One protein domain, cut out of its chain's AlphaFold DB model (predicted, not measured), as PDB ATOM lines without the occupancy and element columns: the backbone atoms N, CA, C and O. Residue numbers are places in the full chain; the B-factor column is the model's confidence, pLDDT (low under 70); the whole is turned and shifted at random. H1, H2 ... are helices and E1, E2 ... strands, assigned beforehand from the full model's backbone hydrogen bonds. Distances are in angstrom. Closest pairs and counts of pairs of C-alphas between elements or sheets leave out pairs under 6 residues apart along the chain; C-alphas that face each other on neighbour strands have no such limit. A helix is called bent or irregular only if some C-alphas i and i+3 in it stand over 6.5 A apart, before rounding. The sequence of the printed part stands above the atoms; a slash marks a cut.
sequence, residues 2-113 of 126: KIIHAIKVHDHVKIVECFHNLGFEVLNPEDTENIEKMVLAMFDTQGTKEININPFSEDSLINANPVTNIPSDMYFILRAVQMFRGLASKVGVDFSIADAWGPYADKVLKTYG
ATOM      1  N   LYS A   2     -43.525 -17.690 -14.834       95.12
ATOM      2  CA  LYS A   2     -43.398 -17.994 -16.274       95.12
ATOM      3  C   LYS A   2     -42.791 -19.375 -16.568       95.12
ATOM      4  O   LYS A   2     -43.407 -20.138 -17.293       95.12
ATOM      5  N   ILE A   3     -41.673 -19.731 -15.923       95.31
ATOM      6  CA  ILE A   3     -41.031 -21.047 -16.112       95.31
ATOM      7  C   ILE A   3     -41.953 -22.223 -15.756       95.31
ATOM      8  O   ILE A   3     -42.018 -23.195 -16.490       95.31
ATOM      9  N   ILE A   4     -42.732 -22.103 -14.678       95.88
ATOM     10  CA  ILE A   4     -43.684 -23.137 -14.248       95.88
ATOM     11  C   ILE A   4     -44.801 -23.299 -15.273       95.88
ATOM     12  O   ILE A   4     -45.151 -24.419 -15.625       95.88
ATOM     13  N   HIS A   5     -45.336 -22.185 -15.773       94.62
ATOM     14  CA  HIS A   5     -46.344 -22.227 -16.824       94.62
ATOM     15  C   HIS A   5     -45.779 -22.844 -18.109       94.62
ATOM     16  O   HIS A   5     -46.418 -23.726 -18.668       94.62
ATOM     17  N   ALA A   6     -44.576 -22.439 -18.531       95.25
ATOM     18  CA  ALA A   6     -43.913 -22.971 -19.720       95.25
ATOM     19  C   ALA A   6     -43.689 -24.491 -19.629       95.25
ATOM     20  O   ALA A   6     -44.003 -25.202 -20.579       95.25
ATOM     21  N   ILE A   7     -43.237 -24.997 -18.474       94.94
ATOM     22  CA  ILE A   7     -43.092 -26.442 -18.229       94.94
ATOM     23  C   ILE A   7     -44.453 -27.145 -18.301       94.94
ATOM     24  O   ILE A   7     -44.584 -28.139 -19.006       94.94
ATOM     25  N   LYS A   8     -45.474 -26.610 -17.618       93.38
ATOM     26  CA  LYS A   8     -46.829 -27.186 -17.581       93.38
ATOM     27  C   LYS A   8     -47.453 -27.329 -18.973       93.38
ATOM     28  O   LYS A   8     -48.183 -28.283 -19.217       93.38
ATOM     29  N   VAL A   9     -47.231 -26.364 -19.867       92.69
ATOM     30  CA  VAL A   9     -47.781 -26.396 -21.237       92.69
ATOM     31  C   VAL A   9     -46.811 -26.991 -22.260       92.69
ATOM     32  O   VAL A   9     -47.128 -27.003 -23.444       92.69
ATOM     33  N   HIS A  10     -45.653 -27.482 -21.809       91.62
ATOM     34  CA  HIS A  10     -44.590 -28.036 -22.650       91.62
ATOM     35  C   HIS A  10     -44.123 -27.078 -23.765       91.62
ATOM     36  O   HIS A  10     -43.871 -27.487 -24.895       91.62
ATOM     37  N   ASP A  11     -44.000 -25.782 -23.458       94.56
ATOM     38  CA  ASP A  11     -43.472 -24.790 -24.402       94.56
ATOM     39  C   ASP A  11     -41.937 -24.759 -24.340       94.56
ATOM     40  O   ASP A  11     -41.340 -24.012 -23.561       94.56
ATOM     41  N   HIS A  12     -41.309 -25.593 -25.172       92.69
ATOM     42  CA  HIS A  12     -39.855 -25.768 -25.275       92.69
ATOM     43  C   HIS A  12     -39.098 -24.440 -25.438       92.69
ATOM     44  O   HIS A  12     -38.103 -24.181 -24.758       92.69
ATOM     45  N   VAL A  13     -39.609 -23.548 -26.292       93.94
ATOM     46  CA  VAL A  13     -38.974 -22.251 -26.566       93.94
ATOM     47  C   VAL A  13     -39.044 -21.364 -25.325       93.94
ATOM     48  O   VAL A  13     -38.041 -20.779 -24.910       93.94
ATOM     49  N   LYS A  14     -40.215 -21.291 -24.680       94.69
ATOM     50  CA  LYS A  14     -40.391 -20.488 -23.465       94.69
ATOM     51  C   LYS A  14     -39.661 -21.056 -22.260       94.69
ATOM     52  O   LYS A  14     -39.280 -20.268 -21.395       94.69
ATOM     53  N   ILE A  15     -39.451 -22.366 -22.185       95.56
ATOM     54  CA  ILE A  15     -38.644 -22.996 -21.136       95.56
ATOM     55  C   ILE A  15     -37.218 -22.431 -21.167       95.56
ATOM     56  O   ILE A  15     -36.747 -21.906 -20.153       95.56
ATOM     57  N   VAL A  16     -36.577 -22.458 -22.336       96.19
ATOM     58  CA  VAL A  16     -35.211 -21.948 -22.532       96.19
ATOM     59  C   VAL A  16     -35.153 -20.430 -22.331       96.19
ATOM     60  O   VAL A  16     -34.299 -19.928 -21.603       96.19
ATOM     61  N   GLU A  17     -36.117 -19.683 -22.878       95.50
ATOM     62  CA  GLU A  17     -36.198 -18.229 -22.677       95.50
ATOM     63  C   GLU A  17     -36.323 -17.868 -21.185       95.50
ATOM     64  O   GLU A  17     -35.656 -16.961 -20.681       95.50
ATOM     65  N   CYS A  18     -37.167 -18.591 -20.442       95.25
ATOM     66  CA  CYS A  18     -37.346 -18.372 -19.010       95.25
ATOM     67  C   CYS A  18     -36.081 -18.685 -18.210       95.25
ATOM     68  O   CYS A  18     -35.822 -17.991 -17.231       95.25
ATOM     69  N   PHE A  19     -35.308 -19.697 -18.605       95.12
ATOM     70  CA  PHE A  19     -34.050 -20.047 -17.946       95.12
ATOM     71  C   PHE A  19     -33.058 -18.879 -17.968       95.12
ATOM     72  O   PHE A  19     -32.582 -18.456 -16.913       95.12
ATOM     73  N   HIS A  20     -32.844 -18.280 -19.141       94.44
ATOM     74  CA  HIS A  20     -31.983 -17.104 -19.273       94.44
ATOM     75  C   HIS A  20     -32.557 -15.878 -18.556       94.44
ATOM     76  O   HIS A  20     -31.839 -15.189 -17.837       94.44
ATOM     77  N   ASN A  21     -33.868 -15.640 -18.663       94.62
ATOM     78  CA  ASN A  21     -34.529 -14.517 -17.989       94.62
ATOM     79  C   ASN A  21     -34.484 -14.607 -16.453       94.62
ATOM     80  O   ASN A  21     -34.629 -13.589 -15.776       94.62
ATOM     81  N   LEU A  22     -34.315 -15.808 -15.892       94.44
ATOM     82  CA  LEU A  22     -34.109 -16.006 -14.457       94.44
ATOM     83  C   LEU A  22     -32.669 -15.709 -14.016       94.44
ATOM     84  O   LEU A  22     -32.431 -15.632 -12.814       94.44
ATOM     85  N   GLY A  23     -31.736 -15.515 -14.953       95.06
ATOM     86  CA  GLY A  23     -30.333 -15.193 -14.683       95.06
ATOM     87  C   GLY A  23     -29.411 -16.408 -14.575       95.06
ATOM     88  O   GLY A  23     -28.314 -16.283 -14.033       95.06
ATOM     89  N   PHE A  24     -29.846 -17.584 -15.036       95.19
ATOM     90  CA  PHE A  24     -28.942 -18.724 -15.168       95.19
ATOM     91  C   PHE A  24     -27.995 -18.524 -16.350       95.19
ATOM     92  O   PHE A  24     -28.396 -18.052 -17.416       95.19
ATOM     93  N   GLU A  25     -26.749 -18.952 -16.169       95.81
ATOM     94  CA  GLU A  25     -25.740 -18.970 -17.226       95.81
ATOM     95  C   GLU A  25     -25.157 -20.374 -17.364       95.81
ATOM     96  O   GLU A  25     -25.022 -21.110 -16.383       95.81
ATOM     97  N   VAL A  26     -24.811 -20.732 -18.596       95.75
ATOM     98  CA  VAL A  26     -24.224 -22.020 -18.968       95.75
ATOM     99  C   VAL A  26     -23.064 -21.795 -19.928       95.75
ATOM    100  O   VAL A  26     -22.965 -20.735 -20.548       95.75
ATOM    101  N   LEU A  27     -22.203 -22.801 -20.078       96.12
ATOM    102  CA  LEU A  27     -21.045 -22.727 -20.968       96.12
ATOM    103  C   LEU A  27     -21.440 -22.506 -22.439       96.12
ATOM    104  O   LEU A  27     -20.813 -21.698 -23.120       96.12
ATOM    105  N   ASN A  28     -22.479 -23.201 -22.913       95.75
ATOM    106  CA  ASN A  28     -22.974 -23.133 -24.289       95.75
ATOM    107  C   ASN A  28     -24.449 -22.673 -24.304       95.75
ATOM    108  O   ASN A  28     -25.345 -23.515 -24.241       95.75
ATOM    109  N   PRO A  29     -24.742 -21.360 -24.377       94.62
ATOM    110  CA  PRO A  29     -26.120 -20.844 -24.357       94.62
ATOM    111  C   PRO A  29     -26.977 -21.253 -25.566       94.62
ATOM    112  O   PRO A  29     -28.197 -21.286 -25.468       94.62
ATOM    113  N   GLU A  30     -26.346 -21.586 -26.692       95.44
ATOM    114  CA  GLU A  30     -27.031 -22.027 -27.919       95.44
ATOM    115  C   GLU A  30     -27.500 -23.493 -27.851       95.44
ATOM    116  O   GLU A  30     -28.283 -23.945 -28.686       95.44
ATOM    117  N   ASP A  31     -27.039 -24.257 -26.854       95.00
ATOM    118  CA  ASP A  31     -27.428 -25.654 -26.635       95.00
ATOM    119  C   ASP A  31     -28.786 -25.733 -25.920       95.00
ATOM    120  O   ASP A  31     -28.915 -26.107 -24.749       95.00
ATOM    121  N   THR A  32     -29.812 -25.308 -26.652       94.94
ATOM    122  CA  THR A  32     -31.193 -25.199 -26.169       94.94
ATOM    123  C   THR A  32     -31.767 -26.535 -25.697       94.94
ATOM    124  O   THR A  32     -32.522 -26.557 -24.728       94.94
ATOM    125  N   GLU A  33     -31.356 -27.652 -26.305       93.25
ATOM    126  CA  GLU A  33     -31.818 -28.994 -25.943       93.25
ATOM    127  C   GLU A  33     -31.342 -29.399 -24.540       93.25
ATOM    128  O   GLU A  33     -32.147 -29.810 -23.698       93.25
ATOM    129  N   ASN A  34     -30.042 -29.259 -24.246       92.25
ATOM    130  CA  ASN A  34     -29.539 -29.574 -22.907       92.25
ATOM    131  C   ASN A  34     -30.008 -28.559 -21.862       92.25
ATOM    132  O   ASN A  34     -30.244 -28.942 -20.715       92.25
ATOM    133  N   ILE A  35     -30.199 -27.290 -22.242       94.94
ATOM    134  CA  ILE A  35     -30.798 -26.285 -21.355       94.94
ATOM    135  C   ILE A  35     -32.220 -26.694 -20.972       94.94
ATOM    136  O   ILE A  35     -32.563 -26.671 -19.790       94.94
ATOM    137  N   GLU A  36     -33.041 -27.111 -21.932       94.31
ATOM    138  CA  GLU A  36     -34.405 -27.550 -21.659       94.31
ATOM    139  C   GLU A  36     -34.424 -28.751 -20.704       94.31
ATOM    140  O   GLU A  36     -35.079 -28.710 -19.659       94.31
ATOM    141  N   LYS A  37     -33.634 -29.789 -21.009       92.75
ATOM    142  CA  LYS A  37     -33.477 -30.972 -20.151       92.75
ATOM    143  C   LYS A  37     -33.063 -30.592 -18.728       92.75
ATOM    144  O   LYS A  37     -33.588 -31.122 -17.746       92.75
ATOM    145  N   MET A  38     -32.146 -29.640 -18.605       92.19
ATOM    146  CA  MET A  38     -31.685 -29.131 -17.322       92.19
ATOM    147  C   MET A  38     -32.779 -28.373 -16.571       92.19
ATOM    148  O   MET A  38     -32.953 -28.612 -15.378       92.19
ATOM    149  N   VAL A  39     -33.570 -27.534 -17.243       93.81
ATOM    150  CA  VAL A  39     -34.726 -26.861 -16.634       93.81
ATOM    151  C   VAL A  39     -35.742 -27.874 -16.119       93.81
ATOM    152  O   VAL A  39     -36.169 -27.772 -14.967       93.81
ATOM    153  N   LEU A  40     -36.095 -28.871 -16.931       93.31
ATOM    154  CA  LEU A  40     -37.024 -29.930 -16.538       93.31
ATOM    155  C   LEU A  40     -36.509 -30.691 -15.307       93.31
ATOM    156  O   LEU A  40     -37.265 -30.923 -14.365       93.31
ATOM    157  N   ALA A  41     -35.207 -30.989 -15.249       90.31
ATOM    158  CA  ALA A  41     -34.581 -31.615 -14.086       90.31
ATOM    159  C   ALA A  41     -34.451 -30.693 -12.856       90.31
ATOM    160  O   ALA A  41     -34.427 -31.166 -11.714       90.31
ATOM    161  N   MET A  42     -34.364 -29.381 -13.057       91.62
ATOM    162  CA  MET A  42     -34.192 -28.394 -11.992       91.62
ATOM    163  C   MET A  42     -35.509 -27.957 -11.350       91.62
ATOM    164  O   MET A  42     -35.537 -27.709 -10.145       91.62
ATOM    165  N   PHE A  43     -36.581 -27.854 -12.135       93.75
ATOM    166  CA  PHE A  43     -37.837 -27.223 -11.722       93.75
ATOM    167  C   PHE A  43     -39.020 -28.183 -11.632       93.75
ATOM    168  O   PHE A  43     -40.053 -27.791 -11.089       93.75
ATOM    169  N   ASP A  44     -38.879 -29.422 -12.106       93.88
ATOM    170  CA  ASP A  44     -39.948 -30.405 -12.023       93.88
ATOM    171  C   ASP A  44     -39.472 -31.805 -11.623       93.88
ATOM    172  O   ASP A  44     -38.349 -32.239 -11.879       93.88
ATOM    173  N   THR A  45     -40.352 -32.532 -10.946       90.94
ATOM    174  CA  THR A  45     -40.105 -33.889 -10.458       90.94
ATOM    175  C   THR A  45     -40.435 -34.958 -11.495       90.94
ATOM    176  O   THR A  45     -39.807 -36.015 -11.458       90.94
ATOM    177  N   GLN A  46     -41.349 -34.692 -12.440       85.75
ATOM    178  CA  GLN A  46     -41.679 -35.620 -13.530       85.75
ATOM    179  C   GLN A  46     -40.797 -35.453 -14.758       85.75
ATOM    180  O   GLN A  46     -40.553 -36.442 -15.451       85.75
ATOM    181  N   GLY A  47     -40.262 -34.251 -14.980       69.25
ATOM    182  CA  GLY A  47     -39.359 -33.933 -16.089       69.25
ATOM    183  C   GLY A  47     -38.096 -34.799 -16.190       69.25
ATOM    184  O   GLY A  47     -37.294 -34.593 -17.084       69.25
ATOM    185  N   THR A  48     -37.893 -35.773 -15.300       68.81
ATOM    186  CA  THR A  48     -36.679 -36.593 -15.216       68.81
ATOM    187  C   THR A  48     -36.882 -38.063 -15.522       68.81
ATOM    188  O   THR A  48     -35.942 -38.834 -15.370       68.81
ATOM    189  N   LYS A  49     -38.087 -38.489 -15.916       72.19
ATOM    190  CA  LYS A  49     -38.334 -39.900 -16.264       72.19
ATOM    191  C   LYS A  49     -37.461 -40.374 -17.432       72.19
ATOM    192  O   LYS A  49     -37.104 -41.545 -17.477       72.19
ATOM    193  N   GLU A  50     -37.079 -39.454 -18.315       74.56
ATOM    194  CA  GLU A  50     -36.253 -39.714 -19.503       74.56
ATOM    195  C   GLU A  50     -34.881 -39.025 -19.439       74.56
ATOM    196  O   GLU A  50     -34.096 -39.100 -20.380       74.56
ATOM    197  N   ILE A  51     -34.572 -38.352 -18.326       82.12
ATOM    198  CA  ILE A  51     -33.349 -37.566 -18.168       82.12
ATOM    199  C   ILE A  51     -32.472 -38.213 -17.106       82.12
ATOM    200  O   ILE A  51     -32.885 -38.381 -15.955       82.12
ATOM    201  N   ASN A  52     -31.226 -38.510 -17.468       81.94
ATOM    202  CA  ASN A  52     -30.230 -38.928 -16.498       81.94
ATOM    203  C   ASN A  52     -29.825 -37.739 -15.612       81.94
ATOM    204  O   ASN A  52     -29.032 -36.876 -15.984       81.94
ATOM    205  N   ILE A  53     -30.396 -37.703 -14.410       81.25
ATOM    206  CA  ILE A  53     -30.121 -36.672 -13.405       81.25
ATOM    207  C   ILE A  53     -28.958 -37.012 -12.477       81.25
ATOM    208  O   ILE A  53     -28.711 -36.269 -11.529       81.25
ATOM    209  N   ASN A  54     -28.266 -38.136 -12.688       85.00
ATOM    210  CA  ASN A  54     -27.110 -38.484 -11.878       85.00
ATOM    211  C   ASN A  54     -25.934 -37.565 -12.249       85.00
ATOM    212  O   ASN A  54     -25.359 -37.735 -13.327       85.00
ATOM    213  N   PRO A  55     -25.510 -36.643 -11.365       82.12
ATOM    214  CA  PRO A  55     -24.436 -35.702 -11.679       82.12
ATOM    215  C   PRO A  55     -23.062 -36.381 -11.796       82.12
ATOM    216  O   PRO A  55     -22.121 -35.772 -12.286       82.12
ATOM    217  N   PHE A  56     -22.934 -37.631 -11.340       85.75
ATOM    218  CA  PHE A  56     -21.692 -38.408 -11.397       85.75
ATOM    219  C   PHE A  56     -21.637 -39.370 -12.585       85.75
ATOM    220  O   PHE A  56     -20.677 -40.125 -12.714       85.75
ATOM    221  N   SER A  57     -22.676 -39.388 -13.418       87.88
ATOM    222  CA  SER A  57     -22.660 -40.165 -14.654       87.88
ATOM    223  C   SER A  57     -21.820 -39.462 -15.725       87.88
ATOM    224  O   SER A  57     -21.728 -38.231 -15.749       87.88
ATOM    225  N   GLU A  58     -21.172 -40.237 -16.595       85.00
ATOM    226  CA  GLU A  58     -20.353 -39.684 -17.684       85.00
ATOM    227  C   GLU A  58     -21.202 -38.838 -18.643       85.00
ATOM    228  O   GLU A  58     -20.772 -37.774 -19.081       85.00
ATOM    229  N   ASP A  59     -22.443 -39.262 -18.870       83.75
ATOM    230  CA  ASP A  59     -23.470 -38.621 -19.688       83.75
ATOM    231  C   ASP A  59     -24.309 -37.580 -18.922       83.75
ATOM    232  O   ASP A  59     -25.395 -37.205 -19.367       83.75
ATOM    233  N   SER A  60     -23.839 -37.099 -17.763       86.12
ATOM    234  CA  SER A  60     -24.604 -36.127 -16.979       86.12
ATOM    235  C   SER A  60     -24.796 -34.801 -17.723       86.12
ATOM    236  O   SER A  60     -23.882 -34.276 -18.364       86.12
ATOM    237  N   LEU A  61     -25.976 -34.195 -17.555       85.12
ATOM    238  CA  LEU A  61     -26.285 -32.876 -18.124       85.12
ATOM    239  C   LEU A  61     -25.295 -31.787 -17.692       85.12
ATOM    240  O   LEU A  61     -24.990 -30.884 -18.465       85.12
ATOM    241  N   ILE A  62     -24.778 -31.886 -16.463       82.06
ATOM    242  CA  ILE A  62     -23.827 -30.915 -15.908       82.06
ATOM    243  C   ILE A  62     -22.472 -31.017 -16.617       82.06
ATOM    244  O   ILE A  62     -21.796 -30.004 -16.760       82.06
ATOM    245  N   ASN A  63     -22.084 -32.205 -17.092       86.25
ATOM    246  CA  ASN A  63     -20.880 -32.365 -17.908       86.25
ATOM    247  C   ASN A  63     -21.114 -31.907 -19.354       86.25
ATOM    248  O   ASN A  63     -20.211 -31.334 -19.957       86.25
ATOM    249  N   ALA A  64     -22.312 -32.151 -19.897       88.88
ATOM    250  CA  ALA A  64     -22.663 -31.787 -21.269       88.88
ATOM    251  C   ALA A  64     -22.711 -30.264 -21.478       88.88
ATOM    252  O   ALA A  64     -22.097 -29.745 -22.411       88.88
ATOM    253  N   ASN A  65     -23.399 -29.539 -20.591       92.75
ATOM    254  CA  ASN A  65     -23.460 -28.082 -20.621       92.75
ATOM    255  C   ASN A  65     -23.436 -27.513 -19.190       92.75
ATOM    256  O   ASN A  65     -24.492 -27.304 -18.583       92.75
ATOM    257  N   PRO A  66     -22.237 -27.287 -18.622       91.81
ATOM    258  CA  PRO A  66     -22.098 -26.854 -17.239       91.81
ATOM    259  C   PRO A  66     -22.797 -25.525 -16.962       91.81
ATOM    260  O   PRO A  66     -22.647 -24.561 -17.714       91.81
ATOM    261  N   VAL A  67     -23.491 -25.454 -15.825       92.06
ATOM    262  CA  VAL A  67     -24.022 -24.198 -15.284       92.06
ATOM    263  C   VAL A  67     -22.876 -23.402 -14.675       92.06
ATOM    264  O   VAL A  67     -22.220 -23.862 -13.741       92.06
ATOM    265  N   THR A  68     -22.644 -22.200 -15.194       94.75
ATOM    266  CA  THR A  68     -21.577 -21.298 -14.740       94.75
ATOM    267  C   THR A  68     -22.070 -20.303 -13.695       94.75
ATOM    268  O   THR A  68     -21.283 -19.863 -12.858       94.75
ATOM    269  N   ASN A  69     -23.370 -19.991 -13.695       94.00
ATOM    270  CA  ASN A  69     -23.997 -19.117 -12.708       94.00
ATOM    271  C   ASN A  69     -25.396 -19.613 -12.322       94.00
ATOM    272  O   ASN A  69     -26.237 -19.882 -13.182       94.00
ATOM    273  N   ILE A  70     -25.654 -19.675 -11.013       92.94
ATOM    274  CA  ILE A  70     -26.981 -19.918 -10.444       92.94
ATOM    275  C   ILE A  70     -27.384 -18.672  -9.644       92.94
ATOM    276  O   ILE A  70     -26.679 -18.324  -8.690       92.94
ATOM    277  N   PRO A  71     -28.527 -18.034  -9.960       94.50
ATOM    278  CA  PRO A  71     -29.038 -16.900  -9.195       94.50
ATOM    279  C   PRO A  71     -29.246 -17.248  -7.716       94.50
ATOM    280  O   PRO A  71     -29.781 -18.312  -7.389       94.50
ATOM    281  N   SER A  72     -28.894 -16.327  -6.810       92.38
ATOM    282  CA  SER A  72     -28.988 -16.524  -5.349       92.38
ATOM    283  C   SER A  72     -30.369 -17.002  -4.893       92.38
ATOM    284  O   SER A  72     -30.495 -17.894  -4.053       92.38
ATOM    285  N   ASP A  73     -31.412 -16.444  -5.496       91.19
ATOM    286  CA  ASP A  73     -32.794 -16.680  -5.089       91.19
ATOM    287  C   ASP A  73     -33.288 -18.064  -5.536       91.19
ATOM    288  O   ASP A  73     -34.262 -18.596  -5.000       91.19
ATOM    289  N   MET A  74     -32.591 -18.688  -6.492       94.12
ATOM    290  CA  MET A  74     -32.942 -20.004  -7.017       94.12
ATOM    291  C   MET A  74     -32.407 -21.147  -6.154       94.12
ATOM    292  O   MET A  74     -33.016 -22.213  -6.150       94.12
ATOM    293  N   TYR A  75     -31.353 -20.954  -5.350       90.50
ATOM    294  CA  TYR A  75     -30.793 -22.039  -4.526       90.50
ATOM    295  C   TYR A  75     -31.829 -22.695  -3.610       90.50
ATOM    296  O   TYR A  75     -31.850 -23.920  -3.476       90.50
ATOM    297  N   PHE A  76     -32.694 -21.899  -2.976       91.69
ATOM    298  CA  PHE A  76     -33.718 -22.438  -2.085       91.69
ATOM    299  C   PHE A  76     -34.797 -23.204  -2.856       91.69
ATOM    300  O   PHE A  76     -35.166 -24.312  -2.464       91.69
ATOM    301  N   ILE A  77     -35.251 -22.651  -3.985       91.75
ATOM    302  CA  ILE A  77     -36.259 -23.276  -4.847       91.75
ATOM    303  C   ILE A  77     -35.750 -24.611  -5.389       91.75
ATOM    304  O   ILE A  77     -36.419 -25.630  -5.231       91.75
ATOM    305  N   LEU A  78     -34.538 -24.633  -5.947       92.62
ATOM    306  CA  LEU A  78     -33.934 -25.846  -6.495       92.62
ATOM    307  C   LEU A  78     -33.745 -26.921  -5.417       92.62
ATOM    308  O   LEU A  78     -34.019 -28.095  -5.660       92.62
ATOM    309  N   ARG A  79     -33.350 -26.546  -4.192       92.88
ATOM    310  CA  ARG A  79     -33.265 -27.502  -3.072       92.88
ATOM    311  C   ARG A  79     -34.622 -28.075  -2.685       92.88
ATOM    312  O   ARG A  79     -34.711 -29.277  -2.444       92.88
ATOM    313  N   ALA A  80     -35.670 -27.254  -2.653       93.69
ATOM    314  CA  ALA A  80     -37.022 -27.734  -2.385       93.69
ATOM    315  C   ALA A  80     -37.463 -28.760  -3.441       93.69
ATOM    316  O   ALA A  80     -37.972 -29.821  -3.079       93.69
ATOM    317  N   VAL A  81     -37.181 -28.507  -4.725       93.06
ATOM    318  CA  VAL A  81     -37.460 -29.456  -5.817       93.06
ATOM    319  C   VAL A  81     -36.755 -30.796  -5.587       93.06
ATOM    320  O   VAL A  81     -37.395 -31.843  -5.673       93.06
ATOM    321  N   GLN A  82     -35.470 -30.789  -5.217       90.81
ATOM    322  CA  GLN A  82     -34.735 -32.031  -4.927       90.81
ATOM    323  C   GLN A  82     -35.305 -32.792  -3.718       90.81
ATOM    324  O   GLN A  82     -35.360 -34.023  -3.730       90.81
ATOM    325  N   MET A  83     -35.780 -32.088  -2.686       93.62
ATOM    326  CA  MET A  83     -36.447 -32.723  -1.544       93.62
ATOM    327  C   MET A  83     -37.775 -33.373  -1.949       93.62
ATOM    328  O   MET A  83     -38.022 -34.527  -1.591       93.62
ATOM    329  N   PHE A  84     -38.607 -32.670  -2.725       93.44
ATOM    330  CA  PHE A  84     -39.857 -33.226  -3.253       93.44
ATOM    331  C   PHE A  84     -39.602 -34.432  -4.152       93.44
ATOM    332  O   PHE A  84     -40.297 -35.436  -4.019       93.44
ATOM    333  N   ARG A  85     -38.566 -34.380  -4.996       90.19
ATOM    334  CA  ARG A  85     -38.116 -35.507  -5.823       90.19
ATOM    335  C   ARG A  85     -37.792 -36.732  -4.972       90.19
ATOM    336  O   ARG A  85     -38.319 -37.814  -5.220       90.19
ATOM    337  N   GLY A  86     -36.951 -36.557  -3.952       90.44
ATOM    338  CA  GLY A  86     -36.581 -37.633  -3.035       90.44
ATOM    339  C   GLY A  86     -37.801 -38.229  -2.330       90.44
ATOM    340  O   GLY A  86     -37.955 -39.450  -2.299       90.44
ATOM    341  N   LEU A  87     -38.714 -37.386  -1.844       92.69
ATOM    342  CA  LEU A  87     -39.941 -37.829  -1.181       92.69
ATOM    343  C   LEU A  87     -40.876 -38.587  -2.134       92.69
ATOM    344  O   LEU A  87     -41.282 -39.704  -1.818       92.69
ATOM    345  N   ALA A  88     -41.168 -38.025  -3.308       90.62
ATOM    346  CA  ALA A  88     -42.023 -38.646  -4.317       90.62
ATOM    347  C   ALA A  88     -41.490 -40.027  -4.726       90.62
ATOM    348  O   ALA A  88     -42.246 -41.000  -4.747       90.62
ATOM    349  N   SER A  89     -40.169 -40.139  -4.922       87.00
ATOM    350  CA  SER A  89     -39.508 -41.405  -5.262       87.00
ATOM    351  C   SER A  89     -39.662 -42.482  -4.182       87.00
ATOM    352  O   SER A  89     -39.772 -43.663  -4.499       87.00
ATOM    353  N   LYS A  90     -39.687 -42.095  -2.898       90.06
ATOM    354  CA  LYS A  90     -39.800 -43.032  -1.770       90.06
ATOM    355  C   LYS A  90     -41.234 -43.426  -1.457       90.06
ATOM    356  O   LYS A  90     -41.459 -44.553  -1.032       90.06
ATOM    357  N   VAL A  91     -42.183 -42.517  -1.661       92.31
ATOM    358  CA  VAL A  91     -43.615 -42.784  -1.456       92.31
ATOM    359  C   VAL A  91     -44.228 -43.488  -2.676       92.31
ATOM    360  O   VAL A  91     -45.287 -44.094  -2.563       92.31
ATOM    361  N   GLY A  92     -43.550 -43.466  -3.828       87.50
ATOM    362  CA  GLY A  92     -44.023 -44.109  -5.055       87.50
ATOM    363  C   GLY A  92     -45.153 -43.333  -5.730       87.50
ATOM    364  O   GLY A  92     -46.022 -43.935  -6.353       87.50
ATOM    365  N   VAL A  93     -45.164 -42.006  -5.577       89.31
ATOM    366  CA  VAL A  93     -46.165 -41.130  -6.199       89.31
ATOM    367  C   VAL A  93     -45.596 -40.452  -7.430       89.31
ATOM    368  O   VAL A  93     -44.470 -39.953  -7.424       89.31
ATOM    369  N   ASP A  94     -46.412 -40.402  -8.475       88.25
ATOM    370  CA  ASP A  94     -46.114 -39.633  -9.669       88.25
ATOM    371  C   ASP A  94     -46.555 -38.182  -9.451       88.25
ATOM    372  O   ASP A  94     -47.721 -37.834  -9.616       88.25
ATOM    373  N   PHE A  95     -45.631 -37.355  -8.976       90.62
ATOM    374  CA  PHE A  95     -45.894 -35.973  -8.584       90.62
ATOM    375  C   PHE A  95     -45.154 -35.026  -9.519       90.62
ATOM    376  O   PHE A  95     -43.943 -35.180  -9.662       90.62
ATOM    377  N   SER A  96     -45.849 -34.047 -10.106       93.44
ATOM    378  CA  SER A  96     -45.257 -32.907 -10.820       93.44
ATOM    379  C   SER A  96     -45.375 -31.641  -9.974       93.44
ATOM    380  O   SER A  96     -46.462 -31.255  -9.532       93.44
ATOM    381  N   ILE A  97     -44.244 -30.970  -9.768       94.69
ATOM    382  CA  ILE A  97     -44.204 -29.639  -9.161       94.69
ATOM    383  C   ILE A  97     -44.817 -28.625 -10.118       94.69
ATOM    384  O   ILE A  97     -45.531 -27.733  -9.664       94.69
ATOM    385  N   ALA A  98     -44.567 -28.757 -11.424       94.69
ATOM    386  CA  ALA A  98     -45.130 -27.851 -12.416       94.69
ATOM    387  C   ALA A  98     -46.667 -27.884 -12.406       94.69
ATOM    388  O   ALA A  98     -47.294 -26.822 -12.392       94.69
ATOM    389  N   ASP A  99     -47.272 -29.069 -12.289       94.50
ATOM    390  CA  ASP A  99     -48.725 -29.207 -12.151       94.50
ATOM    391  C   ASP A  99     -49.234 -28.642 -10.824       94.50
ATOM    392  O   ASP A  99     -50.201 -27.876 -10.796       94.50
ATOM    393  N   ALA A 100     -48.564 -28.971  -9.716       94.62
ATOM    394  CA  ALA A 100     -48.961 -28.509  -8.390       94.62
ATOM    395  C   ALA A 100     -48.860 -26.979  -8.251       94.62
ATOM    396  O   ALA A 100     -49.703 -26.345  -7.611       94.62
ATOM    397  N   TRP A 101     -47.834 -26.365  -8.844       95.19
ATOM    398  CA  TRP A 101     -47.602 -24.921  -8.794       95.19
ATOM    399  C   TRP A 101     -48.300 -24.158  -9.923       95.19
ATOM    400  O   TRP A 101     -48.497 -22.946  -9.801       95.19
ATOM    401  N   GLY A 102     -48.719 -24.849 -10.982       94.75
ATOM    402  CA  GLY A 102     -49.375 -24.296 -12.164       94.75
ATOM    403  C   GLY A 102     -50.515 -23.325 -11.846       94.75
ATOM    404  O   GLY A 102     -50.444 -22.176 -12.277       94.75
ATOM    405  N   PRO A 103     -51.519 -23.699 -11.029       95.31
ATOM    406  CA  PRO A 103     -52.620 -22.799 -10.676       95.31
ATOM    407  C   PRO A 103     -52.166 -21.490 -10.010       95.31
ATOM    408  O   PRO A 103     -52.757 -20.430 -10.229       95.31
ATOM    409  N   TYR A 104     -51.102 -21.539  -9.204       95.06
ATOM    410  CA  TYR A 104     -50.542 -20.355  -8.553       95.06
ATOM    411  C   TYR A 104     -49.760 -19.491  -9.542       95.06
ATOM    412  O   TYR A 104     -49.885 -18.265  -9.517       95.06
ATOM    413  N   ALA A 105     -48.989 -20.119 -10.434       94.50
ATOM    414  CA  ALA A 105     -48.299 -19.428 -11.515       94.50
ATOM    415  C   ALA A 105     -49.301 -18.704 -12.424       94.50
ATOM    416  O   ALA A 105     -49.153 -17.500 -12.631       94.50
ATOM    417  N   ASP A 106     -50.357 -19.389 -12.866       92.56
ATOM    418  CA  ASP A 106     -51.414 -18.843 -13.724       92.56
ATOM    419  C   ASP A 106     -52.107 -17.644 -13.060       92.56
ATOM    420  O   ASP A 106     -52.304 -16.596 -13.681       92.56
ATOM    421  N   LYS A 107     -52.409 -17.751 -11.758       94.44
ATOM    422  CA  LYS A 107     -52.983 -16.646 -10.980       94.44
ATOM    423  C   LYS A 107     -52.062 -15.425 -10.953       94.44
ATOM    424  O   LYS A 107     -52.542 -14.304 -11.134       94.44
ATOM    425  N   VAL A 108     -50.762 -15.617 -10.723       95.06
ATOM    426  CA  VAL A 108     -49.780 -14.520 -10.720       95.06
ATOM    427  C   VAL A 108     -49.684 -13.891 -12.106       95.06
ATOM    428  O   VAL A 108     -49.814 -12.678 -12.226       95.06
ATOM    429  N   LEU A 109     -49.531 -14.696 -13.160       92.94
ATOM    430  CA  LEU A 109     -49.427 -14.198 -14.533       92.94
ATOM    431  C   LEU A 109     -50.649 -13.353 -14.916       92.94
ATOM    432  O   LEU A 109     -50.485 -12.223 -15.377       92.94
ATOM    433  N   LYS A 110     -51.859 -13.834 -14.607       91.88
ATOM    434  CA  LYS A 110     -53.107 -13.092 -14.831       91.88
ATOM    435  C   LYS A 110     -53.172 -11.788 -14.036       91.88
ATOM    436  O   LYS A 110     -53.589 -10.767 -14.570       91.88
ATOM    437  N   THR A 111     -52.759 -11.808 -12.767       93.69
ATOM    438  CA  THR A 111     -52.814 -10.625 -11.886       93.69
ATOM    439  C   THR A 111     -51.942  -9.483 -12.404       93.69
ATOM    440  O   THR A 111     -52.317  -8.322 -12.278       93.69
ATOM    441  N   TYR A 112     -50.799  -9.807 -13.008       91.25
ATOM    442  CA  TYR A 112     -49.842  -8.823 -13.517       91.25
ATOM    443  C   TYR A 112     -49.937  -8.598 -15.036       91.25
ATOM    444  O   TYR A 112     -49.065  -7.941 -15.599       91.25
ATOM    445  N   GLY A 113     -50.952  -9.148 -15.716       84.12
ATOM    446  CA  GLY A 113     -51.113  -9.022 -17.172       84.12
ATOM    447  C   GLY A 113     -49.957  -9.626 -17.981       84.12
ATOM    448  O   GLY A 113     -49.699  -9.210 -19.105       84.12
TER     449      GLY A 113
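AT A GLANCE: This is residues 2 to 113 of the 126 residues of the protein "Hypothetical protein" of Fibrocapsa japonica (UniProt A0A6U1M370). H3 sits in the middle of a set of crossed helices: the helical hairpin of H1 and H2 packs on it through H2, the last residues of H3 meet the long helix H5, and the short H4 lies at the end away from H6. H6 packs on H1 at the other end, and a long loop, residues 44 to 60, leads from H3 to H4. The printed part has 112 residues with six named helices and one named strand, in the order H1, H2, H3, H4, E1, H5, H6, and its class is mostly helix. It is compact, with a radius of gyration of the C-alphas of 13.8 A and spans of 42 by 35 by 25 A.

HOW THE PARTS SIT: H1, residues 2 to 8, and H2, residues 12 to 21, form a helical hairpin and touch at a shallow tilt of 27 degrees, opposite ways; their closest C-alphas, of Ile 3 and Cys 18, are 5.4 A apart. H3, residues 32 to 43, is the hub, touching three helices. It touches H2 about perpendicular, at 74 degrees, with the closest C-alphas, of Val 16 and Glu 36, 5.7 A apart. With residues 34 to 38 alone H3 touches H4, residues 61 to 64, where the closest C-alphas, of Met 38 and Leu 61, are 6.6 A apart. E1, residues 67 to 69, pairs with no named strand, but residues 25 to 26 pair with it, antiparallel. H5, residues 74 to 91, touches H3 with residues 78 to 82 alone, against 42 to 43 of H3; the closest C-alphas, of Met 42 and Leu 78, are 6.1 A apart, and the angle of 71 degrees is only just about perpendicular. H6, residues 97 to 111, touches H1 at a steep tilt of 45 degrees, opposite ways, with the closest C-alphas, of Ile 4 and Ala 98, 5.3 A apart. H5 and H6 are close but not clearly touching, and H2 and H6 are apart. Every O i to N i+4 pair is within hydrogen-bond range in H1, H2, H3 and H5, and 9 of 11 are in H6; H4 is too short for such a pair.

IN THESE COORDINATES: H1 begins at C-alpha 2, (-43.398, -17.994, -16.274), and is 9.9 A long from first to last C-alpha. H2 is 14.4 A long, H3 16.0 A, H4 4.9 A and E1 5.7 A. H5, the longest helix by residues, runs 25.8 A from C-alpha 74 at (-32.942, -20.004, -7.017). H6 runs 21.0 A to C-alpha 111 at (-52.814, -10.625, -11.886); it is irregular, with C-alphas 100 and 103 at 7.2 A.

THE WHOLE: The two C-alphas farthest apart, of Glu 58 and Thr 111, are 44.0 A apart. The printed part has no cut. The link from H3 to H4, 17 residues, is long. The mean pLDDT of the printed part is 91.3, and residues 47 to 48 are under 70.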